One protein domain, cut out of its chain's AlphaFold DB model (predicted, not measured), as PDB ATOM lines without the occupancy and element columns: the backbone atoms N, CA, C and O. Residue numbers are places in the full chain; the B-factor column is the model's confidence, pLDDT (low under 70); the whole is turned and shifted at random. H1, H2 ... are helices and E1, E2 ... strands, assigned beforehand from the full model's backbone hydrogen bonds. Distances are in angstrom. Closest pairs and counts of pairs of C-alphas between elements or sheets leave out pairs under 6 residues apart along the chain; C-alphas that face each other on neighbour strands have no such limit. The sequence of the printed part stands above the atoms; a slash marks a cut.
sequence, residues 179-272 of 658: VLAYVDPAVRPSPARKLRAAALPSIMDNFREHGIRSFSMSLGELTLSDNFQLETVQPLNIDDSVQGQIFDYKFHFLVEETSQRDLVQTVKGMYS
ATOM      1  N   VAL A 179      27.030 -20.201  15.115       73.12
ATOM      2  CA  VAL A 179      27.244 -20.391  16.553       73.12
ATOM      3  C   VAL A 179      27.919 -19.157  17.144       73.12
ATOM      4  O   VAL A 179      29.063 -18.843  16.823       73.12
ATOM      5  N   LEU A 180      27.225 -18.479  18.054       74.00
ATOM      6  CA  LEU A 180      27.728 -17.311  18.775       74.00
ATOM      7  C   LEU A 180      28.087 -17.696  20.210       74.00
ATOM      8  O   LEU A 180      27.254 -17.610  21.099       74.00
ATOM      9  N   ALA A 181      29.320 -18.127  20.468       65.62
ATOM     10  CA  ALA A 181      29.724 -18.551  21.810       65.62
ATOM     11  C   ALA A 181      30.780 -17.626  22.429       65.62
ATOM     12  O   ALA A 181      31.843 -17.413  21.845       65.62
ATOM     13  N   TYR A 182      30.515 -17.149  23.646       62.06
ATOM     14  CA  TYR A 182      31.522 -16.615  24.559       62.06
ATOM     15  C   TYR A 182      31.865 -17.670  25.623       62.06
ATOM     16  O   TYR A 182      30.979 -18.174  26.309       62.06
ATOM     17  N   VAL A 183      33.149 -18.016  25.766       54.00
ATOM     18  CA  VAL A 183      33.625 -18.957  26.797       54.00
ATOM     19  C   VAL A 183      34.443 -18.187  27.828       54.00
ATOM     20  O   VAL A 183      35.484 -17.624  27.487       54.00
ATOM     21  N   ASP A 184      33.995 -18.190  29.086       47.69
ATOM     22  CA  ASP A 184      34.746 -17.605  30.199       47.69
ATOM     23  C   ASP A 184      36.121 -18.302  30.342       47.69
ATOM     24  O   ASP A 184      36.175 -19.537  30.444       47.69
ATOM     25  N   PRO A 185      37.240 -17.548  30.378       43.78
ATOM     26  CA  PRO A 185      38.570 -18.096  30.634       43.78
ATOM     27  C   PRO A 185      38.707 -18.950  31.904       43.78
ATOM     28  O   PRO A 185      39.651 -19.738  32.000       43.78
ATOM     29  N   ALA A 186      37.807 -18.809  32.882       46.59
ATOM     30  CA  ALA A 186      37.874 -19.521  34.156       46.59
ATOM     31  C   ALA A 186      37.559 -21.032  34.064       46.59
ATOM     32  O   ALA A 186      37.923 -21.794  34.968       46.59
ATOM     33  N   VAL A 187      36.945 -21.512  32.974       48.00
ATOM     34  CA  VAL A 187      36.642 -22.943  32.785       48.00
ATOM     35  C   VAL A 187      37.865 -23.657  32.203       48.00
ATOM     36  O   VAL A 187      38.130 -23.593  31.004       48.00
ATOM     37  N   ARG A 188      38.635 -24.352  33.056       41.03
ATOM     38  CA  ARG A 188      39.859 -25.070  32.646       41.03
ATOM     39  C   ARG A 188      39.573 -26.028  31.476       41.03
ATOM     40  O   ARG A 188      38.846 -27.006  31.660       41.03
ATOM     41  N   PRO A 189      40.178 -25.820  30.293       45.28
ATOM     42  CA  PRO A 189      39.970 -26.703  29.159       45.28
ATOM     43  C   PRO A 189      40.630 -28.073  29.387       45.28
ATOM     44  O   PRO A 189      41.682 -28.188  30.026       45.28
ATOM     45  N   SER A 190      40.018 -29.122  28.828       48.38
ATOM     46  CA  SER A 190      40.560 -30.483  28.849       48.38
ATOM     47  C   SER A 190      41.954 -30.555  28.188       48.38
ATOM     48  O   SER A 190      42.285 -29.715  27.342       48.38
ATOM     49  N   PRO A 191      42.790 -31.560  28.522       46.41
ATOM     50  CA  PRO A 191      44.184 -31.631  28.070       46.41
ATOM     51  C   PRO A 191      44.348 -31.595  26.542       46.41
ATOM     52  O   PRO A 191      45.311 -31.019  26.048       46.41
ATOM     53  N   ALA A 192      43.377 -32.129  25.792       49.22
ATOM     54  CA  ALA A 192      43.384 -32.155  24.328       49.22
ATOM     55  C   ALA A 192      43.210 -30.769  23.675       49.22
ATOM     56  O   ALA A 192      43.597 -30.573  22.526       49.22
ATOM     57  N   ARG A 193      42.659 -29.786  24.400       47.00
ATOM     58  CA  ARG A 193      42.380 -28.435  23.883       47.00
ATOM     59  C   ARG A 193      43.516 -27.442  24.177       47.00
ATOM     60  O   ARG A 193      43.557 -26.379  23.568       47.00
ATOM     61  N   LYS A 194      44.486 -27.809  25.031       44.66
ATOM     62  CA  LYS A 194      45.631 -26.959  25.422       44.66
ATOM     63  C   LYS A 194      46.557 -26.578  24.262       44.66
ATOM     64  O   LYS A 194      47.131 -25.498  24.301       44.66
ATOM     65  N   LEU A 195      46.669 -27.402  23.216       43.94
ATOM     66  CA  LEU A 195      47.560 -27.110  22.083       43.94
ATOM     67  C   LEU A 195      47.012 -26.048  21.105       43.94
ATOM     68  O   LEU A 195      47.775 -25.523  20.303       43.94
ATOM     69  N   ARG A 196      45.713 -25.713  21.171       40.53
ATOM     70  CA  ARG A 196      45.083 -24.613  20.405       40.53
ATOM     71  C   ARG A 196      44.684 -23.412  21.281       40.53
ATOM     72  O   ARG A 196      44.193 -22.421  20.760       40.53
ATOM     73  N   ALA A 197      44.895 -23.481  22.596       38.31
ATOM     74  CA  ALA A 197      44.366 -22.544  23.591       38.31
ATOM     75  C   ALA A 197      45.278 -21.335  23.890       38.31
ATOM     76  O   ALA A 197      45.396 -20.934  25.045       38.31
ATOM     77  N   ALA A 198      45.935 -20.750  22.883       41.53
ATOM     78  CA  ALA A 198      46.637 -19.473  23.078       41.53
ATOM     79  C   ALA A 198      45.684 -18.258  23.021       41.53
ATOM     80  O   ALA A 198      46.011 -17.201  23.546       41.53
ATOM     81  N   ALA A 199      44.487 -18.421  22.452       45.53
ATOM     82  CA  ALA A 199      43.392 -17.464  22.538       45.53
ATOM     83  C   ALA A 199      42.086 -18.254  22.677       45.53
ATOM     84  O   ALA A 199      41.793 -19.129  21.861       45.53
ATOM     85  N   LEU A 200      41.325 -18.013  23.745       50.12
ATOM     86  CA  LEU A 200      39.924 -18.431  23.778       50.12
ATOM     87  C   LEU A 200      39.197 -17.689  22.647       50.12
ATOM     88  O   LEU A 200      39.466 -16.497  22.491       50.12
ATOM     89  N   PRO A 201      38.313 -18.347  21.875       55.53
ATOM     90  CA  PRO A 201      37.540 -17.657  20.854       55.53
ATOM     91  C   PRO A 201      36.709 -16.570  21.534       55.53
ATOM     92  O   PRO A 201      35.852 -16.854  22.376       55.53
ATOM     93  N   SER A 202      37.019 -15.318  21.220       64.62
ATOM     94  CA  SER A 202      36.203 -14.186  21.623       64.62
ATOM     95  C   SER A 202      34.905 -14.217  20.823       64.62
ATOM     96  O   SER A 202      34.875 -14.672  19.679       64.62
ATOM     97  N   ILE A 203      33.837 -13.633  21.366       69.44
ATOM     98  CA  ILE A 203      32.643 -13.326  20.575       69.44
ATOM     99  C   ILE A 203      32.987 -12.556  19.286       69.44
ATOM    100  O   ILE A 203      32.340 -12.741  18.260       69.44
ATOM    101  N   MET A 204      34.076 -11.779  19.298       72.38
ATOM    102  CA  MET A 204      34.586 -11.062  18.128       72.38
ATOM    103  C   MET A 204      35.179 -11.957  17.052       72.38
ATOM    104  O   MET A 204      35.134 -11.591  15.879       72.38
ATOM    105  N   ASP A 205      35.721 -13.112  17.429       72.12
ATOM    106  CA  ASP A 205      36.213 -14.083  16.459       72.12
ATOM    107  C   ASP A 205      35.028 -14.683  15.700       72.12
ATOM    108  O   ASP A 205      35.073 -14.728  14.475       72.12
ATOM    109  N   ASN A 206      33.916 -14.976  16.390       74.25
ATOM    110  CA  ASN A 206      32.679 -15.410  15.733       74.25
ATOM    111  C   ASN A 206      32.113 -14.320  14.810       74.25
ATOM    112  O   ASN A 206      31.698 -14.634  13.697       74.25
ATOM    113  N   PHE A 207      32.143 -13.045  15.228       81.38
ATOM    114  CA  PHE A 207      31.683 -11.940  14.379       81.38
ATOM    115  C   PHE A 207      32.526 -11.810  13.109       81.38
ATOM    116  O   PHE A 207      31.990 -11.620  12.021       81.38
ATOM    117  N   ARG A 208      33.851 -11.944  13.223       79.69
ATOM    118  CA  ARG A 208      34.756 -11.891  12.067       79.69
ATOM    119  C   ARG A 208      34.613 -13.109  11.161       79.69
ATOM    120  O   ARG A 208      34.571 -12.940   9.947       79.69
ATOM    121  N   GLU A 209      34.539 -14.306  11.737       79.88
ATOM    122  CA  GLU A 209      34.453 -15.574  11.003       79.88
ATOM    123  C   GLU A 209      33.153 -15.685  10.202       79.88
ATOM    124  O   GLU A 209      33.183 -16.121   9.052       79.88
ATOM    125  N   HIS A 210      32.039 -15.212  10.767       77.38
ATOM    126  CA  HIS A 210      30.714 -15.284  10.145       77.38
ATOM    127  C   HIS A 210      30.303 -13.974   9.455       77.38
ATOM    128  O   HIS A 210      29.203 -13.869   8.927       77.38
ATOM    129  N   GLY A 211      31.171 -12.955   9.437       83.94
ATOM    130  CA  GLY A 211      30.874 -11.675   8.792       83.94
ATOM    131  C   GLY A 211      29.732 -10.887   9.449       83.94
ATOM    132  O   GLY A 211      29.024 -10.144   8.771       83.94
ATOM    133  N   ILE A 212      29.545 -11.047  10.758       87.12
ATOM    134  CA  ILE A 212      28.492 -10.389  11.532       87.12
ATOM    135  C   ILE A 212      28.923  -8.963  11.861       87.12
ATOM    136  O   ILE A 212      30.000  -8.713  12.411       87.12
ATOM    137  N   ARG A 213      28.053  -8.012  11.539       88.12
ATOM    138  CA  ARG A 213      28.256  -6.583  11.773       88.12
ATOM    139  C   ARG A 213      27.628  -6.129  13.083       88.12
ATOM    140  O   ARG A 213      28.241  -5.356  13.821       88.12
ATOM    141  N   SER A 214      26.423  -6.605  13.356       89.75
ATOM    142  CA  SER A 214      25.667  -6.297  14.560       89.75
ATOM    143  C   SER A 214      24.761  -7.471  14.909       89.75
ATOM    144  O   SER A 214      24.313  -8.221  14.040       89.75
ATOM    145  N   PHE A 215      24.530  -7.643  16.201       89.94
ATOM    146  CA  PHE A 215      23.565  -8.582  16.745       89.94
ATOM    147  C   PHE A 215      22.737  -7.835  17.778       89.94
ATOM    148  O   PHE A 215      23.292  -7.107  18.596       89.94
ATOM    149  N   SER A 216      21.430  -8.017  17.758       91.81
ATOM    150  CA  SER A 216      20.525  -7.415  18.723       91.81
ATOM    151  C   SER A 216      19.463  -8.413  19.156       91.81
ATOM    152  O   SER A 216      19.053  -9.265  18.369       91.81
ATOM    153  N   MET A 217      19.044  -8.314  20.411       91.56
ATOM    154  CA  MET A 217      17.922  -9.066  20.964       91.56
ATOM    155  C   MET A 217      17.023  -8.125  21.761       91.56
ATOM    156  O   MET A 217      17.509  -7.202  22.417       91.56
ATOM    157  N   SER A 218      15.719  -8.365  21.713       91.81
ATOM    158  CA  SER A 218      14.728  -7.600  22.467       91.81
ATOM    159  C   SER A 218      13.899  -8.528  23.341       91.81
ATOM    160  O   SER A 218      13.242  -9.439  22.832       91.81
ATOM    161  N   LEU A 219      13.917  -8.244  24.638       91.75
ATOM    162  CA  LEU A 219      13.141  -8.899  25.677       91.75
ATOM    163  C   LEU A 219      11.978  -7.974  26.054       91.75
ATOM    164  O   LEU A 219      12.208  -6.808  26.398       91.75
ATOM    165  N   GLY A 220      10.750  -8.483  25.998       90.00
ATOM    166  CA  GLY A 220       9.532  -7.750  26.346       90.00
ATOM    167  C   GLY A 220       8.744  -8.441  27.454       90.00
ATOM    168  O   GLY A 220       8.826  -9.654  27.634       90.00
ATOM    169  N   GLU A 221       7.991  -7.665  28.228       89.50
ATOM    170  CA  GLU A 221       7.016  -8.242  29.149       89.50
ATOM    171  C   GLU A 221       5.868  -8.894  28.369       89.50
ATOM    172  O   GLU A 221       5.534  -8.450  27.271       89.50
ATOM    173  N   LEU A 222       5.265  -9.946  28.932       84.44
ATOM    174  CA  LEU A 222       4.146 -10.677  28.315       84.44
ATOM    175  C   LEU A 222       4.437 -11.253  26.911       84.44
ATOM    176  O   LEU A 222       3.511 -11.569  26.168       84.44
ATOM    177  N   THR A 223       5.709 -11.428  26.540       84.94
ATOM    178  CA  THR A 223       6.097 -12.098  25.291       84.94
ATOM    179  C   THR A 223       6.637 -13.496  25.569       84.94
ATOM    180  O   THR A 223       7.594 -13.643  26.326       84.94
ATOM    181  N   LEU A 224       6.082 -14.514  24.902       84.25
ATOM    182  CA  LEU A 224       6.495 -15.917  25.062       84.25
ATOM    183  C   LEU A 224       7.921 -16.206  24.583       84.25
ATOM    184  O   LEU A 224       8.494 -17.236  24.931       84.25
ATOM    185  N   SER A 225       8.492 -15.334  23.763       84.19
ATOM    186  CA  SER A 225       9.793 -15.533  23.141       84.19
ATOM    187  C   SER A 225      10.457 -14.199  22.856       84.19
ATOM    188  O   SER A 225       9.796 -13.256  22.420       84.19
ATOM    189  N   ASP A 226      11.773 -14.161  23.026       87.50
ATOM    190  CA  ASP A 226      12.576 -13.008  22.633       87.50
ATOM    191  C   ASP A 226      12.721 -12.952  21.106       87.50
ATOM    192  O   ASP A 226      12.824 -13.989  20.440       87.50
ATOM    193  N   ASN A 227      12.809 -11.739  20.568       88.81
ATOM    194  CA  ASN A 227      13.128 -11.522  19.158       88.81
ATOM    195  C   ASN A 227      14.613 -11.206  19.007       88.81
ATOM    196  O   ASN A 227      15.197 -10.521  19.853       88.81
ATOM    197  N   PHE A 228      15.214 -11.646  17.902       91.06
ATOM    198  CA  PHE A 228      16.573 -11.257  17.537       91.06
ATOM    199  C   PHE A 228      16.619 -10.594  16.163       91.06
ATOM    200  O   PHE A 228      15.796 -10.855  15.286       91.06
ATOM    201  N   GLN A 229      17.636  -9.760  15.973       92.56
ATOM    202  CA  GLN A 229      18.014  -9.214  14.683       92.56
ATOM    203  C   GLN A 229      19.536  -9.269  14.525       92.56
ATOM    204  O   GLN A 229      20.289  -8.844  15.401       92.56
ATOM    205  N   LEU A 230      19.990  -9.782  13.387       91.44
ATOM    206  CA  LEU A 230      21.389  -9.989  13.037       91.44
ATOM    207  C   LEU A 230      21.681  -9.326  11.686       91.44
ATOM    208  O   LEU A 230      20.973  -9.570  10.712       91.44
ATOM    209  N   GLU A 231      22.750  -8.540  11.599       92.00
ATOM    210  CA  GLU A 231      23.280  -8.063  10.318       92.00
ATOM    211  C   GLU A 231      24.543  -8.840   9.957       92.00
ATOM    212  O   GLU A 231      25.526  -8.827  10.704       92.00
ATOM    213  N   THR A 232      24.546  -9.480   8.792       90.44
ATOM    214  CA  THR A 232      25.642 -10.343   8.339       90.44
ATOM    215  C   THR A 232      25.939 -10.150   6.853       90.44
ATOM    216  O   THR A 232      25.052  -9.815   6.068       90.44
ATOM    217  N   VAL A 233      27.200 -10.343   6.455       89.94
ATOM    218  CA  VAL A 233      27.596 -10.442   5.035       89.94
ATOM    219  C   VAL A 233      27.595 -11.879   4.512       89.94
ATOM    220  O   VAL A 233      27.703 -12.098   3.307       89.94
ATOM    221  N   GLN A 234      27.496 -12.866   5.406       87.00
ATOM    222  CA  GLN A 234      27.276 -14.261   5.040       87.00
ATOM    223  C   GLN A 234      25.777 -14.546   5.114       87.00
ATOM    224  O   GLN A 234      25.224 -14.495   6.215       87.00
ATOM    225  N   PRO A 235      25.115 -14.803   3.974       84.31
ATOM    226  CA  PRO A 235      23.673 -14.936   3.956       84.31
ATOM    227  C   PRO A 235      23.211 -16.200   4.689       84.31
ATOM    228  O   PRO A 235      23.769 -17.282   4.496       84.31
ATOM    229  N   LEU A 236      22.166 -16.043   5.496       87.94
ATOM    230  CA  LEU A 236      21.387 -17.097   6.136       87.94
ATOM    231  C   LEU A 236      20.073 -17.283   5.379       87.94
ATOM    232  O   LEU A 236      19.536 -16.336   4.798       87.94
ATOM    233  N   ASN A 237      19.568 -18.508   5.365       86.62
ATOM    234  CA  ASN A 237      18.269 -18.842   4.792       86.62
ATOM    235  C   ASN A 237      17.182 -18.787   5.870       86.62
ATOM    236  O   ASN A 237      17.469 -18.761   7.061       86.62
ATOM    237  N   ILE A 238      15.921 -18.805   5.453       87.81
ATOM    238  CA  ILE A 238      14.808 -19.079   6.370       87.81
ATOM    239  C   ILE A 238      14.987 -20.496   6.946       87.81
ATOM    240  O   ILE A 238      15.519 -21.374   6.262       87.81
ATOM    241  N   ASP A 239      14.584 -20.692   8.201       84.19
ATOM    242  CA  ASP A 239      14.733 -21.915   9.010       84.19
ATOM    243  C   ASP A 239      16.163 -22.260   9.452       84.19
ATOM    244  O   ASP A 239      16.387 -23.245  10.166       84.19
ATOM    245  N   ASP A 240      17.150 -21.445   9.080       84.38
ATOM    246  CA  ASP A 240      18.496 -21.562   9.620       84.38
ATOM    247  C   ASP A 240      18.497 -21.233  11.125       84.38
ATOM    248  O   ASP A 240      17.765 -20.363  11.593       84.38
ATOM    249  N   SER A 241      19.326 -21.923  11.912       82.88
ATOM    250  CA  SER A 241      19.419 -21.677  13.360       82.88
ATOM    251  C   SER A 241      20.601 -20.781  13.742       82.88
ATOM    252  O   SER A 241      21.732 -20.941  13.272       82.88
ATOM    253  N   VAL A 242      20.335 -19.841  14.645       83.75
ATOM    254  CA  VAL A 242      21.325 -18.945  15.246       83.75
ATOM    255  C   VAL A 242      21.334 -19.223  16.740       83.75
ATOM    256  O   VAL A 242      20.462 -18.773  17.482       83.75
ATOM    257  N   GLN A 243      22.317 -19.995  17.197       83.81
ATOM    258  CA  GLN A 243      22.399 -20.408  18.599       83.81
ATOM    259  C   GLN A 243      23.714 -19.992  19.236       83.81
ATOM    260  O   GLN A 243      24.733 -19.817  18.566       83.81
ATOM    261  N   GLY A 244      23.712 -19.844  20.552       79.12
ATOM    262  CA  GLY A 244      24.864 -19.286  21.217       79.12
ATOM    263  C   GLY A 244      24.701 -19.039  22.701       79.12
ATOM    264  O   GLY A 244      23.681 -19.330  23.321       79.12
ATOM    265  N   GLN A 245      25.765 -18.486  23.262       78.75
ATOM    266  CA  GLN A 245      25.795 -17.948  24.602       78.75
ATOM    267  C   GLN A 245      26.556 -16.622  24.572       78.75
ATOM    268  O   GLN A 245      27.745 -16.586  24.238       78.75
ATOM    269  N   ILE A 246      25.865 -15.542  24.929       77.31
ATOM    270  CA  ILE A 246      26.462 -14.234  25.197       77.31
ATOM    271  C   ILE A 246      26.516 -14.090  26.716       77.31
ATOM    272  O   ILE A 246      25.484 -13.966  27.358       77.31
ATOM    273  N   PHE A 247      27.720 -14.138  27.285       79.38
ATOM    274  CA  PHE A 247      27.942 -14.168  28.737       79.38
ATOM    275  C   PHE A 247      27.208 -15.319  29.425       79.38
ATOM    276  O   PHE A 247      27.568 -16.478  29.234       79.38
ATOM    277  N   ASP A 248      26.207 -15.016  30.228       79.44
ATOM    278  CA  ASP A 248      25.319 -15.929  30.930       79.44
ATOM    279  C   ASP A 248      24.011 -16.190  30.160       79.44
ATOM    280  O   ASP A 248      23.331 -17.187  30.412       79.44
ATOM    281  N   TYR A 249      23.731 -15.391  29.129       81.00
ATOM    282  CA  TYR A 249      22.547 -15.499  28.289       81.00
ATOM    283  C   TYR A 249      22.703 -16.550  27.187       81.00
ATOM    284  O   TYR A 249      23.412 -16.349  26.194       81.00
ATOM    285  N   LYS A 250      22.013 -17.683  27.334       81.31
ATOM    286  CA  LYS A 250      21.942 -18.735  26.311       81.31
ATOM    287  C   LYS A 250      20.732 -18.529  25.415       81.31
ATOM    288  O   LYS A 250      19.627 -18.348  25.915       81.31
ATOM    289  N   PHE A 251      20.933 -18.644  24.108       82.44
ATOM    290  CA  PHE A 251      19.868 -18.490  23.124       82.44
ATOM    291  C   PHE A 251      19.973 -19.512  21.994       82.44
ATOM    292  O   PHE A 251      21.050 -20.016  21.666       82.44
ATOM    293  N   HIS A 252      18.824 -19.795  21.395       83.88
ATOM    294  CA  HIS A 252      18.677 -20.650  20.226       83.88
ATOM    295  C   HIS A 252      17.513 -20.113  19.400       83.88
ATOM    296  O   HIS A 252      16.362 -20.488  19.614       83.88
ATOM    297  N   PHE A 253      17.825 -19.245  18.449       86.12
ATOM    298  CA  PHE A 253      16.838 -18.655  17.561       86.12
ATOM    299  C   PHE A 253      16.780 -19.375  16.214       86.12
ATOM    300  O   PHE A 253      17.742 -20.024  15.795       86.12
ATOM    301  N   LEU A 254      15.651 -19.229  15.532       86.88
ATOM    302  CA  LEU A 254      15.416 -19.663  14.165       86.88
ATOM    303  C   LEU A 254      15.143 -18.438  13.294       86.88
ATOM    304  O   LEU A 254      14.474 -17.498  13.714       86.88
ATOM    305  N   VAL A 255      15.720 -18.436  12.098       87.94
ATOM    306  CA  VAL A 255      15.558 -17.362  11.121       87.94
ATOM    307  C   VAL A 255      14.182 -17.453  10.468       87.94
ATOM    308  O   VAL A 255      13.878 -18.448   9.816       87.94
ATOM    309  N   GLU A 256      13.391 -16.393  10.579       89.00
ATOM    310  CA  GLU A 256      12.037 -16.318  10.009       89.00
ATOM    311  C   GLU A 256      11.949 -15.307   8.871       89.00
ATOM    312  O   GLU A 256      11.285 -15.539   7.862       89.00
ATOM    313  N   GLU A 257      12.666 -14.193   9.004       90.75
ATOM    314  CA  GLU A 257      12.670 -13.117   8.026       90.75
ATOM    315  C   GLU A 257      14.108 -12.793   7.626       90.75
ATOM    316  O   GLU A 257      14.993 -12.603   8.463       90.75
ATOM    317  N   THR A 258      14.345 -12.674   6.321       92.00
ATOM    318  CA  THR A 258      15.608 -12.166   5.790       92.00
ATOM    319  C   THR A 258      15.346 -11.056   4.790       92.00
ATOM    320  O   THR A 258      14.579 -11.236   3.845       92.00
ATOM    321  N   SER A 259      16.035  -9.934   4.950       92.06
ATOM    322  CA  SER A 259      16.018  -8.806   4.024       92.06
ATOM    323  C   SER A 259      17.445  -8.489   3.608       92.06
ATOM    324  O   SER A 259      18.331  -8.380   4.452       92.06
ATOM    325  N   GLN A 260      17.705  -8.365   2.308       90.69
ATOM    326  CA  GLN A 260      19.054  -8.149   1.791       90.69
ATOM    327  C   GLN A 260      19.144  -6.843   1.012       90.69
ATOM    328  O   GLN A 260      18.332  -6.569   0.126       90.69
ATOM    329  N   ARG A 261      20.187  -6.066   1.308       88.25
ATOM    330  CA  ARG A 261      20.589  -4.898   0.529       88.25
ATOM    331  C   ARG A 261      22.073  -5.012   0.199       88.25
ATOM    332  O   ARG A 261      22.922  -4.987   1.088       88.25
ATOM    333  N   ASP A 262      22.378  -5.127  -1.089       87.62
ATOM    334  CA  ASP A 262      23.730  -5.372  -1.596       87.62
ATOM    335  C   ASP A 262      24.374  -6.613  -0.936       87.62
ATOM    336  O   ASP A 262      23.850  -7.725  -1.023       87.62
ATOM    337  N   LEU A 263      25.517  -6.429  -0.270       87.69
ATOM    338  CA  LEU A 263      26.278  -7.477   0.416       87.69
ATOM    339  C   LEU A 263      25.809  -7.736   1.854       87.69
ATOM    340  O   LEU A 263      26.295  -8.677   2.469       87.69
ATOM    341  N   VAL A 264      24.929  -6.897   2.412       89.94
ATOM    342  CA  VAL A 264      24.496  -7.001   3.813       89.94
ATOM    343  C   VAL A 264      23.081  -7.562   3.867       89.94
ATOM    344  O   VAL A 264      22.153  -7.016   3.267       89.94
ATOM    345  N   GLN A 265      22.916  -8.639   4.624       92.19
ATOM    346  CA  GLN A 265      21.626  -9.227   4.944       92.19
ATOM    347  C   GLN A 265      21.265  -8.902   6.396       92.19
ATOM    348  O   GLN A 265      22.066  -9.096   7.311       92.19
ATOM    349  N   THR A 266      20.054  -8.394   6.593       93.44
ATOM    350  CA  THR A 266      19.386  -8.297   7.889       93.44
ATOM    351  C   THR A 266      18.527  -9.534   8.073       93.44
ATOM    352  O   THR A 266      17.712  -9.867   7.214       93.44
ATOM    353  N   VAL A 267      18.716 -10.209   9.191       91.69
ATOM    354  CA  VAL A 267      18.065 -11.464   9.536       91.69
ATOM    355  C   VAL A 267      17.311 -11.256  10.838       91.69
ATOM    356  O   VAL A 267      17.876 -10.684  11.769       91.69
ATOM    357  N   LYS A 268      16.058 -11.696  10.911       92.69
ATOM    358  CA  LYS A 268      15.227 -11.635  12.114       92.69
ATOM    359  C   LYS A 268      14.549 -12.971  12.377       92.69
ATOM    360  O   LYS A 268      14.359 -13.775  11.462       92.69
ATOM    361  N   GLY A 269      14.161 -13.177  13.624       87.62
ATOM    362  CA  GLY A 269      13.310 -14.290  14.018       87.62
ATOM    363  C   GLY A 269      13.203 -14.421  15.531       87.62
ATOM    364  O   GLY A 269      13.542 -13.494  16.277       87.62
ATOM    365  N   MET A 270      12.761 -15.596  15.963       84.81
ATOM    366  CA  MET A 270      12.439 -15.930  17.354       84.81
ATOM    367  C   MET A 270      12.796 -17.399  17.654       84.81
ATOM    368  O   MET A 270      13.515 -18.049  16.894       84.81
ATOM    369  N   TYR A 271      12.368 -17.948  18.794       78.12
ATOM    370  CA  TYR A 271      12.641 -19.350  19.140       78.12
ATOM    371  C   TYR A 271      11.811 -20.334  18.292       78.12
ATOM    372  O   TYR A 271      10.621 -20.138  18.067       78.12
ATOM    373  N   SER A 272      12.430 -21.456  17.900       63.97
ATOM    374  CA  SER A 272      11.906 -22.506  16.994       63.97
ATOM    375  C   SER A 272      10.760 -23.375  17.565       63.97
ATOM    376  O   SER A 272      10.757 -24.604  17.450       63.97
TER     377      SER A 272
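AT A GLANCE: This is residues 179 to 272 of the 658 residues of an uncharacterized protein of Selenomonas ruminantium (UniProt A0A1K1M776). One six-stranded sheet curls like part of a barrel and folds back on itself, with E1, E4 and E5 facing E3 and E2, and E6 as the hinge. The short helix H1 sits beside the two edge strands, E1 and E2, and in the long link before it residues 190 to 196 stick out. The printed part has 94 residues, with one named helix and six named strands that follow as E1 H1 E2 E3 E4 E5 E6; the class is mostly strand. The sheet is mixed, in the order E1 E4 E5 E6 E3 E2. The whole is only just loose, close to compact, with a radius of gyration of the C-alphas of 15.1 A, and flat, with spans of 42 by 36 by 19 A.

HOW THE PARTS SIT: Start at E1, residues 179 to 181, an edge strand parallel to E4, residues 241 to 246; N 180 and O 243 are within hydrogen-bond range at 2.9 A. H1, residues 203 to 209, is on the sheet at a height of 6.8 A, over none of its strands, but only just: 2 of its C-alphas fall on E2, residues 212 to 220. The closest C-alphas of E1 and H1 are those of Ala 181 and Ile 203, 6.1 A apart. In H1 every O i to N i+4 pair is within hydrogen-bond range. E2 forms a hairpin with E3, residues 227 to 232, where N 216 and O 229 are 2.7 A apart. E4 forms a hairpin with E5, residues 249 to 261, where N 242 and O 253 are 2.8 A apart. E5 bends by 75 degrees at residue 256 and forms a hairpin with E6, residues 264 to 271; there N 266 and O 259 are 2.7 A apart. E4, E5 and E6 are a meander, each strand the antiparallel neighbour of the one before. E6 is also antiparallel to E3, with N 267 and O 230 2.8 A apart; E3 to E6 form a Greek key, a meander of three strands whose last is the antiparallel neighbour of the strand before them. E1 and E2 are apart.

IN THESE COORDINATES: Find C-alpha 179 at (27.244, -20.391, 16.553), where E1 begins its 6.1 A. H1 is 10.0 A long, E2 24.2 A, E3 16.6 A and E4 15.7 A. E5, the longest strand, runs 29.8 A to C-alpha 261 at (20.589, -4.898, 0.529). E6 runs 23.0 A to C-alpha 271 at (12.641, -19.350, 19.140).

THE WHOLE: The two C-alphas farthest apart, those of Leu 195 and Leu 222, are 46.8 A from each other. The printed part has no cut, and E1 to H1 is the long link, 21 residues. Look for low confidence at residues 181 to 203, of which 181 belongs to E1 and 203 to H1, and at residue 272, the last printed one: their pLDDT is under 70, while the mean pLDDT of the printed part is 76.6.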